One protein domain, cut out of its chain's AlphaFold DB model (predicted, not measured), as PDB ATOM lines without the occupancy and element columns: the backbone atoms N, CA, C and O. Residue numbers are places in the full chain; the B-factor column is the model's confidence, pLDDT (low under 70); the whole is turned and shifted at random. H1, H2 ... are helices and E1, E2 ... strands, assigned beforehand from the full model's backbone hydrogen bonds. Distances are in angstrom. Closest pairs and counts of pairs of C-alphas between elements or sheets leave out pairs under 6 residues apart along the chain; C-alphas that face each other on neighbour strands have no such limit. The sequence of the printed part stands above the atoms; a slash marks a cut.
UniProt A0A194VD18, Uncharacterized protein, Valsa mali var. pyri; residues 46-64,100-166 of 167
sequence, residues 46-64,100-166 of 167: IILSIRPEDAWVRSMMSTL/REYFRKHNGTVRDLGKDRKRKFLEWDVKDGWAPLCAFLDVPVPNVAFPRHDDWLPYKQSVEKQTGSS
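What this domain is: This is residues 46 to 64 and 100 to 166 of the 167 residues of an uncharacterized protein of Valsa mali var. pyri (UniProt A0A194VD18). A short two-strand parallel ribbon, E1 and E2, runs between two helices, H2 on one side and H3 on the other, with H1 beyond the end of E1 near the start of H2. From H3 a long strandless, helixless stretch, residues 138 to 152, leads away to H4, and residues 160 to 166 stick out free at the far end. The printed part has 86 residues with four named helices and two named strands, in the order E1, H1, H2, E2, H3, H4, and its class is mostly helix. The whole is loose, with a radius of gyration of the C-alphas of 17.1 A, and spans 57 by 38 by 14 A, only just flat.

Where its parts are: E1, residues 46 to 50, begins with C-alpha 46 at (91.284, 136.441, 180.462) and is 12.6 A long from first to last C-alpha. H1, residues 53 to 62, is 14.3 A long. After the cut, H2, residues 100 to 114, begins with C-alpha 100 at (92.931, 120.503, 165.252) and is 21.2 A long. E2, residues 121 to 125, is 13.5 A long, and H3, residues 130 to 137, is 10.4 A long. H4, residues 153 to 164, is 16.3 A long and ends with C-alpha 164 at (118.155, 122.764, 150.426).

How they stand to each other: E1 and E2 are parallel neighbours, with 24 degrees between their directions. The C-alphas of Ile 46 and Phe 121 face each other at 4.8 A. N 48 and O 122, at 2.8 A, and N 124 and O 48, at 3.0 A, are within hydrogen-bond range. The closest C-alphas of E1 and H2 are those of Ile 46 and Gly 114, 6.9 A apart. H1 and H2 only just touch, with 3 pairs of C-alphas within 8 A, and H2 does so with residues 100 to 103 alone. The closest are the C-alphas of Val 57 and Arg 100, 7.2 A apart; the helices run opposite ways at a steep tilt of 55 degrees. The closest C-alphas of E2 and H3 are those of Leu 122 and Phe 136, 7.1 A apart. H1 and H4 are close but not clearly touching, with the C-alphas of Ser 62 and Lys 156 7.3 A apart. H3 and H4 are apart, and so are H2 and H3. In H1, H2, H3 and H4 every O i to N i+4 pair is within hydrogen-bond range.

The domain as a whole: The two C-alphas farthest apart are those of Lys 118 and Ser 166, at 57.4 A. Residues 65 to 99 are not printed, and C-alphas 64 and 100 across the cut are 14.5 A apart. The link from H3 to H4 is long, with 15 residues. The mean pLDDT of the printed part is 91.8; residue 117 and residues 164 to 166 are under 70.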
ATOM      1  N   ILE A  46      90.890 137.467 181.438       95.81
ATOM      2  CA  ILE A  46      91.284 136.441 180.462       95.81
ATOM      3  C   ILE A  46      91.447 137.100 179.096       95.81
ATOM      4  O   ILE A  46      90.533 137.773 178.620       95.81
ATOM      5  N   ILE A  47      92.583 136.848 178.449       97.06
ATOM      6  CA  ILE A  47      92.830 137.215 177.054       97.06
ATOM      7  C   ILE A  47      93.022 135.925 176.257       97.06
ATOM      8  O   ILE A  47      93.991 135.195 176.462       97.06
ATOM      9  N   LEU A  48      92.102 135.644 175.339       97.38
ATOM     10  CA  LEU A  48      92.216 134.559 174.374       97.38
ATOM     11  C   LEU A  48      92.778 135.114 173.064       97.38
ATOM     12  O   LEU A  48      92.068 135.770 172.301       97.38
ATOM     13  N   SER A  49      94.054 134.825 172.796       96.19
ATOM     14  CA  SER A  49      94.647 135.136 171.495       96.19
ATOM     15  C   SER A  49      94.119 134.179 170.424       96.19
ATOM     16  O   SER A  49      94.185 132.957 170.574       96.19
ATOM     17  N   ILE A  50      93.577 134.728 169.337       96.31
ATOM     18  CA  ILE A  50      92.998 133.944 168.244       96.31
ATOM     19  C   ILE A  50      93.751 134.139 166.936       96.31
ATOM     20  O   ILE A  50      94.364 135.167 166.671       96.31
ATOM     21  N   ARG A  51      93.703 133.097 166.104       96.62
ATOM     22  CA  ARG A  51      94.173 133.106 164.718       96.62
ATOM     23  C   ARG A  51      93.445 132.021 163.917       96.62
ATOM     24  O   ARG A  51      92.900 131.097 164.528       96.62
ATOM     25  N   PRO A  52      93.464 132.063 162.572       97.69
ATOM     26  CA  PRO A  52      92.892 130.996 161.755       97.69
ATOM     27  C   PRO A  52      93.517 129.630 162.073       97.69
ATOM     28  O   PRO A  52      94.744 129.506 162.122       97.69
ATOM     29  N   GLU A  53      92.686 128.598 162.236       97.94
ATOM     30  CA  GLU A  53      93.126 127.240 162.593       97.94
ATOM     31  C   GLU A  53      94.178 126.696 161.616       97.94
ATOM     32  O   GLU A  53      95.208 126.183 162.040       97.94
ATOM     33  N   ASP A  54      93.983 126.866 160.306       98.12
ATOM     34  CA  ASP A  54      94.943 126.386 159.302       98.12
ATOM     35  C   ASP A  54      96.298 127.089 159.387       98.12
ATOM     36  O   ASP A  54      97.348 126.477 159.182       98.12
ATOM     37  N   ALA A  55      96.301 128.386 159.708       96.31
ATOM     38  CA  ALA A  55      97.542 129.101 159.972       96.31
ATOM     39  C   ALA A  55      98.220 128.549 161.231       96.31
ATOM     40  O   ALA A  55      99.446 128.417 161.255       96.31
ATOM     41  N   TRP A  56      97.431 128.165 162.242       96.56
ATOM     42  CA  TRP A  56      97.959 127.547 163.444       96.56
ATOM     43  C   TRP A  56      98.578 126.174 163.197       96.56
ATOM     44  O   TRP A  56      99.720 125.955 163.598       96.56
ATOM     45  N   VAL A  57      97.879 125.300 162.472       97.75
ATOM     46  CA  VAL A  57      98.368 123.961 162.128       97.75
ATOM     47  C   VAL A  57      99.651 124.042 161.310       97.75
ATOM     48  O   VAL A  57     100.631 123.395 161.664       97.75
ATOM     49  N   ARG A  58      99.691 124.876 160.261       96.69
ATOM     50  CA  ARG A  58     100.907 125.049 159.445       96.69
ATOM     51  C   ARG A  58     102.097 125.506 160.283       96.69
ATOM     52  O   ARG A  58     103.182 124.950 160.153       96.69
ATOM     53  N   SER A  59     101.877 126.475 161.172       94.94
ATOM     54  CA  SER A  59     102.902 126.954 162.097       94.94
ATOM     55  C   SER A  59     103.417 125.818 162.980       94.94
ATOM     56  O   SER A  59     104.611 125.554 162.933       94.94
ATOM     57  N   MET A  60     102.539 125.102 163.690       95.69
ATOM     58  CA  MET A  60     102.916 123.977 164.558       95.69
ATOM     59  C   MET A  60     103.678 122.879 163.807       95.69
ATOM     60  O   MET A  60     104.706 122.415 164.297       95.69
ATOM     61  N   MET A  61     103.208 122.505 162.609       95.50
ATOM     62  CA  MET A  61     103.858 121.509 161.751       95.50
ATOM     63  C   MET A  61     105.272 121.921 161.357       95.50
ATOM     64  O   MET A  61     106.136 121.061 161.302       95.50
ATOM     65  N   SER A  62     105.514 123.209 161.097       93.62
ATOM     66  CA  SER A  62     106.834 123.734 160.710       93.62
ATOM     67  C   SER A  62     107.764 124.046 161.888       93.62
ATOM     68  O   SER A  62     108.930 124.372 161.673       93.62
ATOM     69  N   THR A  63     107.254 124.009 163.123       92.56
ATOM     70  CA  THR A  63     107.999 124.429 164.315       92.56
ATOM     71  C   THR A  63     107.998 123.352 165.392       92.56
ATOM     72  O   THR A  63     108.781 122.413 165.309       92.56
ATOM     73  N   LEU A  64     107.113 123.461 166.382       92.50
ATOM     74  CA  LEU A  64     107.070 122.625 167.578       92.50
ATOM     75  C   LEU A  64     106.984 121.138 167.236       92.50
ATOM     76  O   LEU A  64     107.732 120.338 167.789       92.50
ATOM     77  N   ARG A 100      94.102 119.672 165.598       98.31
ATOM     78  CA  ARG A 100      92.931 120.503 165.252       98.31
ATOM     79  C   ARG A 100      91.813 120.381 166.276       98.31
ATOM     80  O   ARG A 100      91.234 121.388 166.678       98.31
ATOM     81  N   GLU A 101      91.518 119.158 166.703       98.19
ATOM     82  CA  GLU A 101      90.521 118.925 167.744       98.19
ATOM     83  C   GLU A 101      90.944 119.610 169.045       98.19
ATOM     84  O   GLU A 101      90.151 120.346 169.633       98.19
ATOM     85  N   TYR A 102      92.215 119.458 169.436       97.25
ATOM     86  CA  TYR A 102      92.755 120.127 170.614       97.25
ATOM     87  C   TYR A 102      92.622 121.652 170.531       97.25
ATOM     88  O   TYR A 102      92.138 122.266 171.479       97.25
ATOM     89  N   PHE A 103      92.978 122.269 169.397       97.69
ATOM     90  CA  PHE A 103      92.842 123.715 169.182       97.69
ATOM     91  C   PHE A 103      91.405 124.200 169.398       97.69
ATOM     92  O   PHE A 103      91.165 125.145 170.152       97.69
ATOM     93  N   ARG A 104      90.431 123.531 168.768       98.38
ATOM     94  CA  ARG A 104      89.010 123.884 168.897       98.38
ATOM     95  C   ARG A 104      88.521 123.701 170.325       98.38
ATOM     96  O   ARG A 104      87.856 124.593 170.849       98.38
ATOM     97  N   LYS A 105      88.863 122.572 170.949       97.00
ATOM     98  CA  LYS A 105      88.464 122.245 172.318       97.00
ATOM     99  C   LYS A 105      89.029 123.253 173.309       97.00
ATOM    100  O   LYS A 105      88.269 123.804 174.093       97.00
ATOM    101  N   HIS A 106      90.327 123.537 173.237       96.38
ATOM    102  CA  HIS A 106      90.990 124.496 174.114       96.38
ATOM    103  C   HIS A 106      90.361 125.891 173.998       96.38
ATOM    104  O   HIS A 106      89.940 126.460 175.004       96.38
ATOM    105  N   ASN A 107      90.196 126.408 172.776       97.44
ATOM    106  CA  ASN A 107      89.562 127.711 172.566       97.44
ATOM    107  C   ASN A 107      88.095 127.718 173.021       97.44
ATOM    108  O   ASN A 107      87.628 128.715 173.562       97.44
ATOM    109  N   GLY A 108      87.363 126.616 172.822       97.00
ATOM    110  CA  GLY A 108      86.006 126.433 173.341       97.00
ATOM    111  C   GLY A 108      85.956 126.532 174.865       97.00
ATOM    112  O   GLY A 108      85.217 127.359 175.390       97.00
ATOM    113  N   THR A 109      86.814 125.784 175.563       95.06
ATOM    114  CA  THR A 109      86.938 125.828 177.027       95.06
ATOM    115  C   THR A 109      87.247 127.239 177.528       95.06
ATOM    116  O   THR A 109      86.582 127.716 178.442       95.06
ATOM    117  N   VAL A 110      88.211 127.943 176.925       95.62
ATOM    118  CA  VAL A 110      88.571 129.305 177.357       95.62
ATOM    119  C   VAL A 110      87.425 130.297 177.119       95.62
ATOM    120  O   VAL A 110      87.159 131.138 177.977       95.62
ATOM    121  N   ARG A 111      86.688 130.173 176.006       95.69
ATOM    122  CA  ARG A 111      85.473 130.971 175.771       95.69
ATOM    123  C   ARG A 111      84.380 130.671 176.787       95.69
ATOM    124  O   ARG A 111      83.716 131.597 177.241       95.69
ATOM    125  N   ASP A 112      84.179 129.405 177.140       94.06
ATOM    126  CA  ASP A 112      83.181 129.016 178.136       94.06
ATOM    127  C   ASP A 112      83.531 129.558 179.524       94.06
ATOM    128  O   ASP A 112      82.655 130.097 180.198       94.06
ATOM    129  N   LEU A 113      84.812 129.540 179.902       92.44
ATOM    130  CA  LEU A 113      85.299 130.197 181.119       92.44
ATOM    131  C   LEU A 113      85.083 131.718 181.078       92.44
ATOM    132  O   LEU A 113      84.712 132.319 182.083       92.44
ATOM    133  N   GLY A 114      85.248 132.342 179.910       90.94
ATOM    134  CA  GLY A 114      84.973 133.765 179.699       90.94
ATOM    135  C   GLY A 114      83.493 134.160 179.780       90.94
ATOM    136  O   GLY A 114      83.188 135.335 179.976       90.94
ATOM    137  N   LYS A 115      82.552 133.210 179.650       88.06
ATOM    138  CA  LYS A 115      81.106 133.480 179.783       88.06
ATOM    139  C   LYS A 115      80.662 133.683 181.230       88.06
ATOM    140  O   LYS A 115      79.531 134.137 181.435       88.06
ATOM    141  N   ASP A 116      81.505 133.371 182.214       78.81
ATOM    142  CA  ASP A 116      81.262 133.752 183.603       78.81
ATOM    143  C   ASP A 116      81.201 135.285 183.698       78.81
ATOM    144  O   ASP A 116      82.216 135.985 183.688       78.81
ATOM    145  N   ARG A 117      79.973 135.825 183.734       61.38
ATOM    146  CA  ARG A 117      79.672 137.252 183.507       61.38
ATOM    147  C   ARG A 117      80.250 138.207 184.551       61.38
ATOM    148  O   ARG A 117      80.051 139.413 184.436       61.38
ATOM    149  N   LYS A 118      80.941 137.695 185.567       78.25
ATOM    150  CA  LYS A 118      81.657 138.506 186.555       78.25
ATOM    151  C   LYS A 118      83.088 138.844 186.136       78.25
ATOM    152  O   LYS A 118      83.715 139.657 186.809       78.25
ATOM    153  N   ARG A 119      83.605 138.258 185.051       86.56
ATOM    154  CA  ARG A 119      85.008 138.399 184.650       86.56
ATOM    155  C   ARG A 119      85.193 139.209 183.371       86.56
ATOM    156  O   ARG A 119      84.410 139.119 182.431       86.56
ATOM    157  N   LYS A 120      86.296 139.961 183.317       92.94
ATOM    158  CA  LYS A 120      86.791 140.582 182.085       92.94
ATOM    159  C   LYS A 120      87.343 139.512 181.135       92.94
ATOM    160  O   LYS A 120      88.289 138.805 181.481       92.94
ATOM    161  N   PHE A 121      86.784 139.429 179.934       95.88
ATOM    162  CA  PHE A 121      87.225 138.521 178.875       95.88
ATOM    163  C   PHE A 121      87.449 139.292 177.572       95.88
ATOM    164  O   PHE A 121      86.598 140.091 177.177       95.88
ATOM    165  N   LEU A 122      88.573 139.029 176.907       96.94
ATOM    166  CA  LEU A 122      88.913 139.569 175.595       96.94
ATOM    167  C   LEU A 122      89.295 138.430 174.650       96.94
ATOM    168  O   LEU A 122      90.220 137.673 174.929       96.94
ATOM    169  N   GLU A 123      88.627 138.353 173.503       97.00
ATOM    170  CA  GLU A 123      89.086 137.573 172.353       97.00
ATOM    171  C   GLU A 123      89.773 138.534 171.378       97.00
ATOM    172  O   GLU A 123      89.178 139.543 170.996       97.00
ATOM    173  N   TRP A 124      91.036 138.275 171.036       97.44
ATOM    174  CA  TRP A 124      91.898 139.257 170.367       97.44
ATOM    175  C   TRP A 124      92.830 138.599 169.348       97.44
ATOM    176  O   TRP A 124      93.503 137.613 169.661       97.44
ATOM    177  N   ASP A 125      92.880 139.123 168.119       95.69
ATOM    178  CA  ASP A 125      93.899 138.741 167.136       95.69
ATOM    179  C   ASP A 125      95.115 139.655 167.330       95.69
ATOM    180  O   ASP A 125      94.999 140.876 167.402       95.69
ATOM    181  N   VAL A 126      96.312 139.068 167.364       92.00
ATOM    182  CA  VAL A 126      97.581 139.808 167.484       92.00
ATOM    183  C   VAL A 126      97.751 140.899 166.420       92.00
ATOM    184  O   VAL A 126      98.499 141.855 166.620       92.00
ATOM    185  N   LYS A 127      97.061 140.772 165.281       93.38
ATOM    186  CA  LYS A 127      97.044 141.770 164.205       93.38
ATOM    187  C   LYS A 127      96.308 143.056 164.573       93.38
ATOM    188  O   LYS A 127      96.581 144.075 163.942       93.38
ATOM    189  N   ASP A 128      95.430 143.029 165.572       95.06
ATOM    190  CA  ASP A 128      94.679 144.209 166.008       95.06
ATOM    191  C   ASP A 128      95.545 145.172 166.847       95.06
ATOM    192  O   ASP A 128      95.180 146.328 167.068       95.06
ATOM    193  N   GLY A 129      96.723 144.718 167.290       95.75
ATOM    194  CA  GLY A 129      97.736 145.549 167.934       95.75
ATOM    195  C   GLY A 129      97.333 146.084 169.313       95.75
ATOM    196  O   GLY A 129      96.544 145.475 170.035       95.75
ATOM    197  N   TRP A 130      97.912 147.231 169.697       97.75
ATOM    198  CA  TRP A 130      97.795 147.785 171.052       97.75
ATOM    199  C   TRP A 130      96.389 148.247 171.416       97.75
ATOM    200  O   TRP A 130      95.961 148.046 172.545       97.75
ATOM    201  N   ALA A 131      95.681 148.888 170.486       96.50
ATOM    202  CA  ALA A 131      94.469 149.642 170.799       96.50
ATOM    203  C   ALA A 131      93.391 148.829 171.551       96.50
ATOM    204  O   ALA A 131      93.003 149.260 172.640       96.50
ATOM    205  N   PRO A 132      92.927 147.660 171.061       97.25
ATOM    206  CA  PRO A 132      91.917 146.879 171.780       97.25
ATOM    207  C   PRO A 132      92.443 146.280 173.091       97.25
ATOM    208  O   PRO A 132      91.701 146.213 174.070       97.25
ATOM    209  N   LEU A 133      93.718 145.882 173.136       96.88
ATOM    210  CA  LEU A 133      94.336 145.305 174.330       96.88
ATOM    211  C   LEU A 133      94.459 146.342 175.456       96.88
ATOM    212  O   LEU A 133      94.058 146.084 176.587       96.88
ATOM    213  N   CYS A 134      94.963 147.533 175.140       97.19
ATOM    214  CA  CYS A 134      95.102 148.636 176.085       97.19
ATOM    215  C   CYS A 134      93.737 149.125 176.589       97.19
ATOM    216  O   CYS A 134      93.575 149.332 177.788       97.19
ATOM    217  N   ALA A 135      92.736 149.230 175.706       97.25
ATOM    218  CA  ALA A 135      91.372 149.582 176.099       97.25
ATOM    219  C   ALA A 135      90.753 148.548 177.056       97.25
ATOM    220  O   ALA A 135      90.080 148.912 178.017       97.25
ATOM    221  N   PHE A 136      91.004 147.258 176.828       97.00
ATOM    222  CA  PHE A 136      90.539 146.186 177.711       97.00
ATOM    223  C   PHE A 136      91.196 146.224 179.101       97.00
ATOM    224  O   PHE A 136      90.531 145.997 180.120       97.00
ATOM    225  N   LEU A 137      92.496 146.521 179.134       95.12
ATOM    226  CA  LEU A 137      93.297 146.600 180.355       95.12
ATOM    227  C   LEU A 137      93.166 147.940 181.095       95.12
ATOM    228  O   LEU A 137      93.641 148.033 182.220       95.12
ATOM    229  N   ASP A 138      92.493 148.934 180.506       95.94
ATOM    230  CA  ASP A 138      92.356 150.299 181.039       95.94
ATOM    231  C   ASP A 138      93.712 151.010 181.231       95.94
ATOM    232  O   ASP A 138      94.007 151.611 182.262       95.94
ATOM    233  N   VAL A 139      94.573 150.909 180.213       96.31
ATOM    234  CA  VAL A 139      95.912 151.522 180.188       96.31
ATOM    235  C   VAL A 139      96.115 152.343 178.909       96.31
ATOM    236  O   VAL A 139      95.489 152.054 177.885       96.31
ATOM    237  N   PRO A 140      96.990 153.367 178.910       97.94
ATOM    238  CA  PRO A 140      97.279 154.135 177.705       97.94
ATOM    239  C   PRO A 140      97.971 153.281 176.633       97.94
ATOM    240  O   PRO A 140      98.806 152.427 176.933       97.94
ATOM    241  N   VAL A 141      97.663 153.558 175.362       97.88
ATOM    242  CA  VAL A 141      98.383 152.969 174.224       97.88
ATOM    243  C   VAL A 141      99.820 153.502 174.215       97.88
ATOM    244  O   VAL A 141     100.012 154.722 174.205       97.88
ATOM    245  N   PRO A 142     100.843 152.634 174.210       97.31
ATOM    246  CA  PRO A 142     102.226 153.080 174.224       97.31
ATOM    247  C   PRO A 142     102.637 153.655 172.860       97.31
ATOM    248  O   PRO A 142     102.185 153.202 171.809       97.31
ATOM    249  N   ASN A 143     103.555 154.625 172.863       96.69
ATOM    250  CA  ASN A 143     104.100 155.234 171.642       96.69
ATOM    251  C   ASN A 143     105.224 154.380 171.013       96.69
ATOM    252  O   ASN A 143     106.316 154.870 170.730       96.69
ATOM    253  N   VAL A 144     104.981 153.078 170.862       96.56
ATOM    254  CA  VAL A 144     105.884 152.119 170.209       96.56
ATOM    255  C   VAL A 144     105.076 151.182 169.319       96.56
ATOM    256  O   VAL A 144     103.902 150.914 169.581       96.56
ATOM    257  N   ALA A 145     105.699 150.658 168.263       94.69
ATOM    258  CA  ALA A 145     105.053 149.675 167.400       94.69
ATOM    259  C   ALA A 145     104.660 148.416 168.190       94.69
ATOM    260  O   ALA A 145     105.343 148.029 169.142       94.69
ATOM    261  N   PHE A 146     103.564 147.766 167.790       95.25
ATOM    262  CA  PHE A 146     103.186 146.486 168.379       95.25
ATOM    263  C   PHE A 146     104.284 145.445 168.100       95.25
ATOM    264  O   PHE A 146     104.727 145.341 166.949       95.25
ATOM    265  N   PRO A 147     104.760 144.699 169.114       93.19
ATOM    266  CA  PRO A 147     105.869 143.775 168.942       93.19
ATOM    267  C   PRO A 147     105.518 142.681 167.933       93.19
ATOM    268  O   PRO A 147     104.448 142.075 167.974       93.19
ATOM    269  N   ARG A 148     106.458 142.403 167.029       89.69
ATOM    270  CA  ARG A 148     106.367 141.300 166.074       89.69
ATOM    271  C   ARG A 148     107.695 140.561 166.047       89.69
ATOM    272  O   ARG A 148     108.655 141.034 165.447       89.69
ATOM    273  N   HIS A 149     107.721 139.401 166.689       86.25
ATOM    274  CA  HIS A 149     108.877 138.517 166.737       86.25
ATOM    275  C   HIS A 149     108.435 137.081 166.430       86.25
ATOM    276  O   HIS A 149     107.354 136.666 166.839       86.25
ATOM    277  N   ASP A 150     109.242 136.350 165.661       86.81
ATOM    278  CA  ASP A 150     109.041 134.924 165.391       86.81
ATOM    279  C   ASP A 150     110.202 134.158 166.023       86.81
ATOM    280  O   ASP A 150     111.272 134.040 165.426       86.81
ATOM    281  N   ASP A 151     109.985 133.641 167.235       84.00
ATOM    282  CA  ASP A 151     111.001 132.906 168.005       84.00
ATOM    283  C   ASP A 151     111.534 131.675 167.259       84.00
ATOM    284  O   ASP A 151     112.636 131.195 167.520       84.00
ATOM    285  N   TRP A 152     110.769 131.176 166.289       87.38
ATOM    286  CA  TRP A 152     111.125 130.013 165.490       87.38
ATOM    287  C   TRP A 152     111.855 130.364 164.195       87.38
ATOM    288  O   TRP A 152     112.208 129.454 163.444       87.38
ATOM    289  N   LEU A 153     112.113 131.643 163.911       88.25
ATOM    290  CA  LEU A 153     112.819 132.051 162.697       88.25
ATOM    291  C   LEU A 153     114.218 131.414 162.573       88.25
ATOM    292  O   LEU A 153     114.490 130.846 161.512       88.25
ATOM    293  N   PRO A 154     115.083 131.407 163.613       89.38
ATOM    294  CA  PRO A 154     116.400 130.771 163.512       89.38
ATOM    295  C   PRO A 154     116.304 129.270 163.223       89.38
ATOM    296  O   PRO A 154     117.107 128.718 162.471       89.38
ATOM    297  N   TYR A 155     115.292 128.613 163.794       88.69
ATOM    298  CA  TYR A 155     115.029 127.197 163.572       88.69
ATOM    299  C   TYR A 155     114.557 126.913 162.141       88.69
ATOM    300  O   TYR A 155     115.093 126.036 161.475       88.69
ATOM    301  N   LYS A 156     113.592 127.681 161.629       87.75
ATOM    302  CA  LYS A 156     113.103 127.525 160.250       87.75
ATOM    303  C   LYS A 156     114.241 127.688 159.240       87.75
ATOM    304  O   LYS A 156     114.391 126.857 158.352       87.75
ATOM    305  N   GLN A 157     115.101 128.687 159.445       89.94
ATOM    306  CA  GLN A 157     116.281 128.910 158.604       89.94
ATOM    307  C   GLN A 157     117.288 127.751 158.655       89.94
ATOM    308  O   GLN A 157     117.951 127.475 157.656       89.94
ATOM    309  N   SER A 158     117.452 127.081 159.802       88.00
ATOM    310  CA  SER A 158     118.354 125.927 159.900       88.00
ATOM    311  C   SER A 158     117.783 124.699 159.187       88.00
ATOM    312  O   SER A 158     118.524 124.026 158.470       88.00
ATOM    313  N   VAL A 159     116.474 124.461 159.301       88.00
ATOM    314  CA  VAL A 159     115.767 123.389 158.583       88.00
ATOM    315  C   VAL A 159     115.835 123.603 157.067       88.00
ATOM    316  O   VAL A 159     116.188 122.676 156.345       88.00
ATOM    317  N   GLU A 160     115.584 124.821 156.577       86.25
ATOM    318  CA  GLU A 160     115.672 125.160 155.146       86.25
ATOM    319  C   GLU A 160     117.073 124.930 154.563       86.25
ATOM    320  O   GLU A 160     117.216 124.418 153.454       86.25
ATOM    321  N   LYS A 161     118.130 125.263 155.315       84.62
ATOM    322  CA  LYS A 161     119.513 124.998 154.886       84.62
ATOM    323  C   LYS A 161     119.811 123.501 154.780       84.62
ATOM    324  O   LYS A 161     120.530 123.093 153.874       84.62
ATOM    325  N   GLN A 162     119.271 122.687 155.685       79.00
ATOM    326  CA  GLN A 162     119.470 121.234 155.673       79.00
ATOM    327  C   GLN A 162     118.730 120.567 154.506       79.00
ATOM    328  O   GLN A 162     119.298 119.715 153.821       79.00
ATOM    329  N   THR A 163     117.488 120.981 154.237       76.25
ATOM    330  CA  THR A 163     116.687 120.437 153.131       76.25
ATOM    331  C   THR A 163     117.170 120.926 151.765       76.25
ATOM    332  O   THR A 163     117.194 120.145 150.819       76.25
ATOM    333  N   GLY A 164     117.627 122.179 151.664       62.25
ATOM    334  CA  GLY A 164     118.155 122.764 150.426       62.25
ATOM    335  C   GLY A 164     119.568 122.309 150.040       62.25
ATOM    336  O   GLY A 164     119.937 122.422 148.878       62.25
ATOM    337  N   SER A 165     120.357 121.767 150.976       54.03
ATOM    338  CA  SER A 165     121.708 121.247 150.696       54.03
ATOM    339  C   SER A 165     121.725 119.778 150.234       54.03
ATOM    340  O   SER A 165     122.803 119.222 150.036       54.03
ATOM    341  N   SER A 166     120.550 119.154 150.088       49.16
ATOM    342  CA  SER A 166     120.376 117.752 149.673       49.16
ATOM    343  C   SER A 166     119.833 117.606 148.238       49.16
ATOM    344  O   SER A 166     119.247 116.575 147.913       49.16
TER     345      SER A 166